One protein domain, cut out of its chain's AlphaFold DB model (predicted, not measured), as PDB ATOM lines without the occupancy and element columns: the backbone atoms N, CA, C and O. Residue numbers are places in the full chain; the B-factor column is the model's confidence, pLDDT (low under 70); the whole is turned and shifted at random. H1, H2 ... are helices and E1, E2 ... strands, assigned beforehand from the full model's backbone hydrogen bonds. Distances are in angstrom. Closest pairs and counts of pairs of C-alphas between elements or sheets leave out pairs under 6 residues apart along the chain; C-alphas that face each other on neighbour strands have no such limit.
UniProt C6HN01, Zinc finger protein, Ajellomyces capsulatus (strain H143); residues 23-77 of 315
ATOM      1  N   LYS A  23      -3.804  27.634  15.107       57.38
ATOM      2  CA  LYS A  23      -4.761  28.442  14.316       57.38
ATOM      3  C   LYS A  23      -5.754  27.584  13.532       57.38
ATOM      4  O   LYS A  23      -6.900  27.993  13.352       57.38
ATOM      5  N   ASN A  24      -5.325  26.408  13.084       71.50
ATOM      6  CA  ASN A  24      -6.186  25.493  12.335       71.50
ATOM      7  C   ASN A  24      -7.087  24.701  13.284       71.50
ATOM      8  O   ASN A  24      -8.276  24.524  13.012       71.50
ATOM      9  N   ASP A  25      -6.539  24.315  14.432       82.00
ATOM     10  CA  ASP A  25      -7.237  23.559  15.467       82.00
ATOM     11  C   ASP A  25      -8.445  24.311  16.026       82.00
ATOM     12  O   ASP A  25      -9.534  23.744  16.160       82.00
ATOM     13  N   HIS A  26      -8.297  25.617  16.267       85.44
ATOM     14  CA  HIS A  26      -9.403  26.436  16.755       85.44
ATOM     15  C   HIS A  26     -10.578  26.455  15.767       85.44
ATOM     16  O   HIS A  26     -11.724  26.248  16.165       85.44
ATOM     17  N   HIS A  27     -10.310  26.621  14.467       89.12
ATOM     18  CA  HIS A  27     -11.360  26.614  13.443       89.12
ATOM     19  C   HIS A  27     -12.066  25.251  13.346       89.12
ATOM     20  O   HIS A  27     -13.291  25.191  13.214       89.12
ATOM     21  N   VAL A  28     -11.315  24.148  13.458       93.94
ATOM     22  CA  VAL A  28     -11.881  22.788  13.503       93.94
ATOM     23  C   VAL A  28     -12.810  22.627  14.707       93.94
ATOM     24  O   VAL A  28     -13.925  22.115  14.559       93.94
ATOM     25  N   CYS A  29     -12.400  23.106  15.883       93.88
ATOM     26  CA  CYS A  29     -13.238  23.052  17.074       93.88
ATOM     27  C   CYS A  29     -14.478  23.936  16.977       93.88
ATOM     28  O   CYS A  29     -15.554  23.481  17.355       93.88
ATOM     29  N   VAL A  30     -14.370  25.152  16.440       92.75
ATOM     30  CA  VAL A  30     -15.519  26.057  16.269       92.75
ATOM     31  C   VAL A  30     -16.582  25.424  15.373       92.75
ATOM     32  O   VAL A  30     -17.750  25.353  15.761       92.75
ATOM     33  N   ALA A  31     -16.180  24.893  14.215       94.31
ATOM     34  CA  ALA A  31     -17.098  24.232  13.291       94.31
ATOM     35  C   ALA A  31     -17.746  22.987  13.918       94.31
ATOM     36  O   ALA A  31     -18.950  22.757  13.780       94.31
ATOM     37  N   TRP A  32     -16.962  22.192  14.648       95.06
ATOM     38  CA  TRP A  32     -17.485  21.014  15.324       95.06
ATOM     39  C   TRP A  32     -18.455  21.380  16.454       95.06
ATOM     40  O   TRP A  32     -19.545  20.807  16.506       95.06
ATOM     41  N   CYS A  33     -18.118  22.365  17.293       94.56
ATOM     42  CA  CYS A  33     -18.987  22.856  18.360       94.56
ATOM     43  C   CYS A  33     -20.331  23.342  17.791       94.56
ATOM     44  O   CYS A  33     -21.379  22.916  18.275       94.56
ATOM     45  N   ALA A  34     -20.310  24.131  16.710       93.00
ATOM     46  CA  ALA A  34     -21.517  24.625  16.036       93.00
ATOM     47  C   ALA A  34     -22.412  23.503  15.489       93.00
ATOM     48  O   ALA A  34     -23.623  23.663  15.402       93.00
ATOM     49  N   SER A  35     -21.831  22.351  15.145       93.12
ATOM     50  CA  SER A  35     -22.587  21.199  14.639       93.12
ATOM     51  C   SER A  35     -23.174  20.295  15.730       93.12
ATOM     52  O   SER A  35     -24.010  19.441  15.429       93.12
ATOM     53  N   LYS A  36     -22.676  20.397  16.970       92.12
ATOM     54  CA  LYS A  36     -22.964  19.442  18.055       92.12
ATOM     55  C   LYS A  36     -23.677  20.049  19.254       92.12
ATOM     56  O   LYS A  36     -24.278  19.295  20.018       92.12
ATOM     57  N   PHE A  37     -23.599  21.363  19.425       89.31
ATOM     58  CA  PHE A  37     -24.160  22.062  20.567       89.31
ATOM     59  C   PHE A  37     -25.006  23.233  20.089       89.31
ATOM     60  O   PHE A  37     -24.480  24.172  19.504       89.31
ATOM     61  N   ASP A  38     -26.301  23.190  20.393       81.94
ATOM     62  CA  ASP A  38     -27.207  24.300  20.102       81.94
ATOM     63  C   ASP A  38     -27.137  25.356  21.221       81.94
ATOM     64  O   ASP A  38     -26.768  26.503  20.991       81.94
ATOM     65  N   ASN A  39     -27.400  24.957  22.473       77.50
ATOM     66  CA  ASN A  39     -27.478  25.887  23.614       77.50
ATOM     67  C   ASN A  39     -26.147  26.106  24.352       77.50
ATOM     68  O   ASN A  39     -26.009  27.066  25.101       77.50
ATOM     69  N   SER A  40     -25.166  25.221  24.165       84.44
ATOM     70  CA  SER A  40     -23.849  25.291  24.825       84.44
ATOM     71  C   SER A  40     -22.710  25.544  23.833       84.44
ATOM     72  O   SER A  40     -21.553  25.204  24.084       84.44
ATOM     73  N   LEU A  41     -23.043  26.147  22.686       89.56
ATOM     74  CA  LEU A  41     -22.094  26.501  21.636       89.56
ATOM     75  C   LEU A  41     -20.989  27.430  22.151       89.56
ATOM     76  O   LEU A  41     -19.806  27.152  21.955       89.56
ATOM     77  N   ALA A  42     -21.377  28.508  22.835       89.69
ATOM     78  CA  ALA A  42     -20.442  29.508  23.341       89.69
ATOM     79  C   ALA A  42     -19.448  28.897  24.339       89.69
ATOM     80  O   ALA A  42     -18.248  29.116  24.224       89.69
ATOM     81  N   GLU A  43     -19.928  28.062  25.263       91.88
ATOM     82  CA  GLU A  43     -19.078  27.378  26.242       91.88
ATOM     83  C   GLU A  43     -18.076  26.430  25.562       91.88
ATOM     84  O   GLU A  43     -16.887  26.446  25.884       91.88
ATOM     85  N   CYS A  44     -18.521  25.669  24.556       92.56
ATOM     86  CA  CYS A  44     -17.656  24.782  23.776       92.56
ATOM     87  C   CYS A  44     -16.557  25.554  23.025       92.56
ATOM     88  O   CYS A  44     -15.390  25.164  23.075       92.56
ATOM     89  N   ILE A  45     -16.911  26.665  22.366       92.50
ATOM     90  CA  ILE A  45     -15.960  27.507  21.623       92.50
ATOM     91  C   ILE A  45     -14.954  28.170  22.570       92.50
ATOM     92  O   ILE A  45     -13.753  28.163  22.292       92.50
ATOM     93  N   MET A  46     -15.429  28.710  23.694       91.81
ATOM     94  CA  MET A  46     -14.574  29.368  24.682       91.81
ATOM     95  C   MET A  46     -13.553  28.389  25.261       91.81
ATOM     96  O   MET A  46     -12.357  28.677  25.260       91.81
ATOM     97  N   LEU A  47     -13.990  27.197  25.678       91.81
ATOM     98  CA  LEU A  47     -13.082  26.163  26.178       91.81
ATOM     99  C   LEU A  47     -12.082  25.713  25.104       91.81
ATOM    100  O   LEU A  47     -10.899  25.533  25.413       91.81
ATOM    101  N   ALA A  48     -12.516  25.609  23.846       91.19
ATOM    102  CA  ALA A  48     -11.634  25.259  22.739       91.19
ATOM    103  C   ALA A  48     -10.536  26.309  22.496       91.19
ATOM    104  O   ALA A  48      -9.417  25.941  22.148       91.19
ATOM    105  N   GLY A  49     -10.803  27.597  22.738       88.44
ATOM    106  CA  GLY A  49      -9.782  28.655  22.699       88.44
ATOM    107  C   GLY A  49      -8.633  28.443  23.695       88.44
ATOM    108  O   GLY A  49      -7.518  28.900  23.462       88.44
ATOM    109  N   HIS A  50      -8.879  27.688  24.767       89.31
ATOM    110  CA  HIS A  50      -7.880  27.313  25.767       89.31
ATOM    111  C   HIS A  50      -7.314  25.897  25.572       89.31
ATOM    112  O   HIS A  50      -6.635  25.390  26.467       89.31
ATOM    113  N   GLY A  51      -7.611  25.230  24.449       89.31
ATOM    114  CA  GLY A  51      -7.197  23.844  24.216       89.31
ATOM    115  C   GLY A  51      -7.916  22.827  25.112       89.31
ATOM    116  O   GLY A  51      -7.361  21.772  25.415       89.31
ATOM    117  N   LYS A  52      -9.114  23.160  25.613       90.62
ATOM    118  CA  LYS A  52      -9.874  22.362  26.589       90.62
ATOM    119  C   LYS A  52     -11.306  22.098  26.128       90.62
ATOM    120  O   LYS A  52     -11.780  22.639  25.131       90.62
ATOM    121  N   GLY A  53     -12.014  21.280  26.904       92.19
ATOM    122  CA  GLY A  53     -13.441  21.049  26.744       92.19
ATOM    123  C   GLY A  53     -13.774  20.020  25.665       92.19
ATOM    124  O   GLY A  53     -12.906  19.265  25.216       92.19
ATOM    125  N   PRO A  54     -15.039  19.975  25.215       93.50
ATOM    126  CA  PRO A  54     -15.558  18.811  24.507       93.50
ATOM    127  C   PRO A  54     -14.842  18.484  23.194       93.50
ATOM    128  O   PRO A  54     -14.739  17.314  22.832       93.50
ATOM    129  N   CYS A  55     -14.305  19.494  22.500       95.12
ATOM    130  CA  CYS A  55     -13.554  19.296  21.259       95.12
ATOM    131  C   CYS A  55     -12.270  18.471  21.468       95.12
ATOM    132  O   CYS A  55     -11.943  17.620  20.637       95.12
ATOM    133  N   TYR A  56     -11.587  18.700  22.592       93.38
ATOM    134  CA  TYR A  56     -10.323  18.058  22.970       93.38
ATOM    135  C   TYR A  56     -10.512  16.848  23.896       93.38
ATOM    136  O   TYR A  56      -9.591  16.058  24.090       93.38
ATOM    137  N   GLU A  57     -11.702  16.678  24.467       93.56
ATOM    138  CA  GLU A  57     -12.033  15.515  25.290       93.56
ATOM    139  C   GLU A  57     -12.629  14.388  24.451       93.56
ATOM    140  O   GLU A  57     -12.164  13.256  24.525       93.56
ATOM    141  N   CYS A  58     -13.635  14.677  23.622       94.00
ATOM    142  CA  CYS A  58     -14.360  13.657  22.861       94.00
ATOM    143  C   CYS A  58     -14.668  14.041  21.406       94.00
ATOM    144  O   CYS A  58     -15.441  13.352  20.732       94.00
ATOM    145  N   GLY A  59     -14.084  15.141  20.932       93.25
ATOM    146  CA  GLY A  59     -14.278  15.696  19.601       93.25
ATOM    147  C   GLY A  59     -13.134  15.384  18.626       93.25
ATOM    148  O   GLY A  59     -12.414  14.398  18.795       93.25
ATOM    149  N   PRO A  60     -12.987  16.189  17.560       94.06
ATOM    150  CA  PRO A  60     -12.057  15.920  16.463       94.06
ATOM    151  C   PRO A  60     -10.583  16.038  16.861       94.06
ATOM    152  O   PRO A  60      -9.742  15.437  16.200       94.06
ATOM    153  N   LEU A  61     -10.276  16.773  17.933       93.94
ATOM    154  CA  LEU A  61      -8.914  16.978  18.433       93.94
ATOM    155  C   LEU A  61      -8.667  16.245  19.755       93.94
ATOM    156  O   LEU A  61      -7.820  16.646  20.553       93.94
ATOM    157  N   LYS A  62      -9.434  15.183  20.022       93.31
ATOM    158  CA  LYS A  62      -9.309  14.433  21.270       93.31
ATOM    159  C   LYS A  62      -7.936  13.781  21.423       93.31
ATOM    160  O   LYS A  62      -7.388  13.223  20.474       93.31
ATOM    161  N   SER A  63      -7.419  13.791  22.648       87.81
ATOM    162  CA  SER A  63      -6.134  13.162  22.987       87.81
ATOM    163  C   SER A  63      -6.241  11.663  23.293       87.81
ATOM    164  O   SER A  63      -5.224  10.969  23.309       87.81
ATOM    165  N   SER A  64      -7.454  11.146  23.528       85.56
ATOM    166  CA  SER A  64      -7.709   9.735  23.841       85.56
ATOM    167  C   SER A  64      -9.050   9.246  23.286       85.56
ATOM    168  O   SER A  64     -10.027   9.990  23.212       85.56
ATOM    169  N   ASP A  65      -9.124   7.957  22.956       87.50
ATOM    170  CA  ASP A  65     -10.360   7.269  22.562       87.50
ATOM    171  C   ASP A  65     -11.254   6.866  23.746       87.50
ATOM    172  O   ASP A  65     -12.364   6.368  23.543       87.50
ATOM    173  N   SER A  66     -10.810   7.122  24.980       89.75
ATOM    174  CA  SER A  66     -11.560   6.819  26.206       89.75
ATOM    175  C   SER A  66     -12.857   7.612  26.349       89.75
ATOM    176  O   SER A  66     -13.688   7.247  27.170       89.75
ATOM    177  N   TRP A  67     -13.063   8.674  25.571       91.38
ATOM    178  CA  TRP A  67     -14.255   9.513  25.647       91.38
ATOM    179  C   TRP A  67     -14.953   9.590  24.292       91.38
ATOM    180  O   TRP A  67     -14.328   9.675  23.231       91.38
ATOM    181  N   ARG A  68     -16.285   9.568  24.327       90.94
ATOM    182  CA  ARG A  68     -17.150   9.691  23.153       90.94
ATOM    183  C   ARG A  68     -18.186  10.782  23.374       90.94
ATOM    184  O   ARG A  68     -18.690  10.956  24.478       90.94
ATOM    185  N   PHE A  69     -18.519  11.499  22.310       91.56
ATOM    186  CA  PHE A  69     -19.587  12.486  22.349       91.56
ATOM    187  C   PHE A  69     -20.955  11.796  22.284       91.56
ATOM    188  O   PHE A  69     -21.219  11.014  21.369       91.56
ATOM    189  N   HIS A  70     -21.835  12.085  23.241       90.25
ATOM    190  CA  HIS A  70     -23.197  11.564  23.288       90.25
ATOM    191  C   HIS A  70     -24.156  12.624  23.844       90.25
ATOM    192  O   HIS A  70     -23.952  13.121  24.948       90.25
ATOM    193  N   ASN A  71     -25.203  12.965  23.082       87.06
ATOM    194  CA  ASN A  71     -26.270  13.900  23.472       87.06
ATOM    195  C   ASN A  71     -25.774  15.192  24.153       87.06
ATOM    196  O   ASN A  71     -26.244  15.551  25.231       87.06
ATOM    197  N   GLY A  72     -24.804  15.885  23.550       86.38
ATOM    198  CA  GLY A  72     -24.314  17.156  24.092       86.38
ATOM    199  C   GLY A  72     -23.308  17.021  25.235       86.38
ATOM    200  O   GLY A  72     -22.993  18.023  25.866       86.38
ATOM    201  N   LYS A  73     -22.801  15.820  25.542       89.94
ATOM    202  CA  LYS A  73     -21.797  15.613  26.599       89.94
ATOM    203  C   LYS A  73     -20.718  14.621  26.181       89.94
ATOM    204  O   LYS A  73     -20.973  13.697  25.409       89.94
ATOM    205  N   CYS A  74     -19.518  14.791  26.726       91.31
ATOM    206  CA  CYS A  74     -18.481  13.769  26.658       91.31
ATOM    207  C   CYS A  74     -18.757  12.706  27.723       91.31
ATOM    208  O   CYS A  74     -18.893  13.014  28.905       91.31
ATOM    209  N   VAL A  75     -18.870  11.451  27.294       92.00
ATOM    210  CA  VAL A  75     -19.077  10.299  28.174       92.00
ATOM    211  C   VAL A  75     -17.946   9.304  27.988       92.00
ATOM    212  O   VAL A  75     -17.441   9.125  26.878       92.00
ATOM    213  N   GLU A  76     -17.550   8.645  29.070       91.25
ATOM    214  CA  GLU A  76     -16.509   7.629  29.018       91.25
ATOM    215  C   GLU A  76     -16.984   6.436  28.176       91.25
ATOM    216  O   GLU A  76     -18.100   5.916  28.321       91.25
ATOM    217  N   ALA A  77     -16.135   6.013  27.251       84.81
ATOM    218  CA  ALA A  77     -16.299   4.808  26.474       84.81
ATOM    219  C   ALA A  77     -16.116   3.615  27.416       84.81
ATOM    220  O   ALA A  77     -15.019   3.086  27.542       84.81
TER     221      ALA A  77
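This is residues 23 to 77 of the 315 residues of the protein "Zinc finger protein" of Ajellomyces capsulatus (strain H143) (UniProt C6HN01). A small hairpin of two strands, E1 and E2, makes one end of the model and a helical hairpin, H1 and H2, makes the other, with the short helix H3 between them. The 55 printed residues hold three named helices and two named strands, in the order H1 H2 H3 E1 E2; the sheet, E1 - E2, is antiparallel and the class is mixed, helices and strands. The whole is compact, with a radius of gyration of the C-alphas of 10.0 A, and spans 28 by 23 by 15 A.

E1, residues 67 to 70, and E2, residues 73 to 76, form an antiparallel hairpin, their directions at 138 degrees; N 68 and O 75 are within hydrogen-bond range at 2.8 A, as are N 75 and O 68 at 2.9 A. The closest C-alphas of E2 and H3, residues 54 to 57, are those of Cys 74 and Pro 54, 6.2 A apart. H3 touches H2, residues 41 to 49, where the closest C-alphas, those of Pro 54 and Cys 44, are 6.4 A apart. H1, residues 23 to 36, only just touches H3, with 3 pairs of C-alphas within 8 A; H1 does so with residues 29 to 33 alone, the closest C-alphas being those of Cys 29 and Cys 55, 5.6 A. H1 and H2 are a helical hairpin and touch at a shallow tilt of 21 degrees, opposite ways, the closest C-alphas being those of Val 30 and Ile 45, 5.6 A. Both H1 and H2 are apart from E1 and E2. Every O i to N i+4 pair in H2 is within hydrogen-bond range, 9 of 10 are in H1, and H3 is too short for such a pair.

H1 begins at C-alpha 23 (-4.761, 28.442, 14.316) and is 20.6 A long from first to last C-alpha; H2 is 12.5 A and H3 4.9 A. E1 is 9.5 A long, and E2, 9.9 A, ends at C-alpha 76 (-16.509, 7.629, 29.018).

The two C-alphas farthest apart, those of Lys 23 and Ala 77, are 29.0 A apart. The printed part has no cut and no long link. The mean pLDDT of the printed part is 89.5, and residue 23 is under 70.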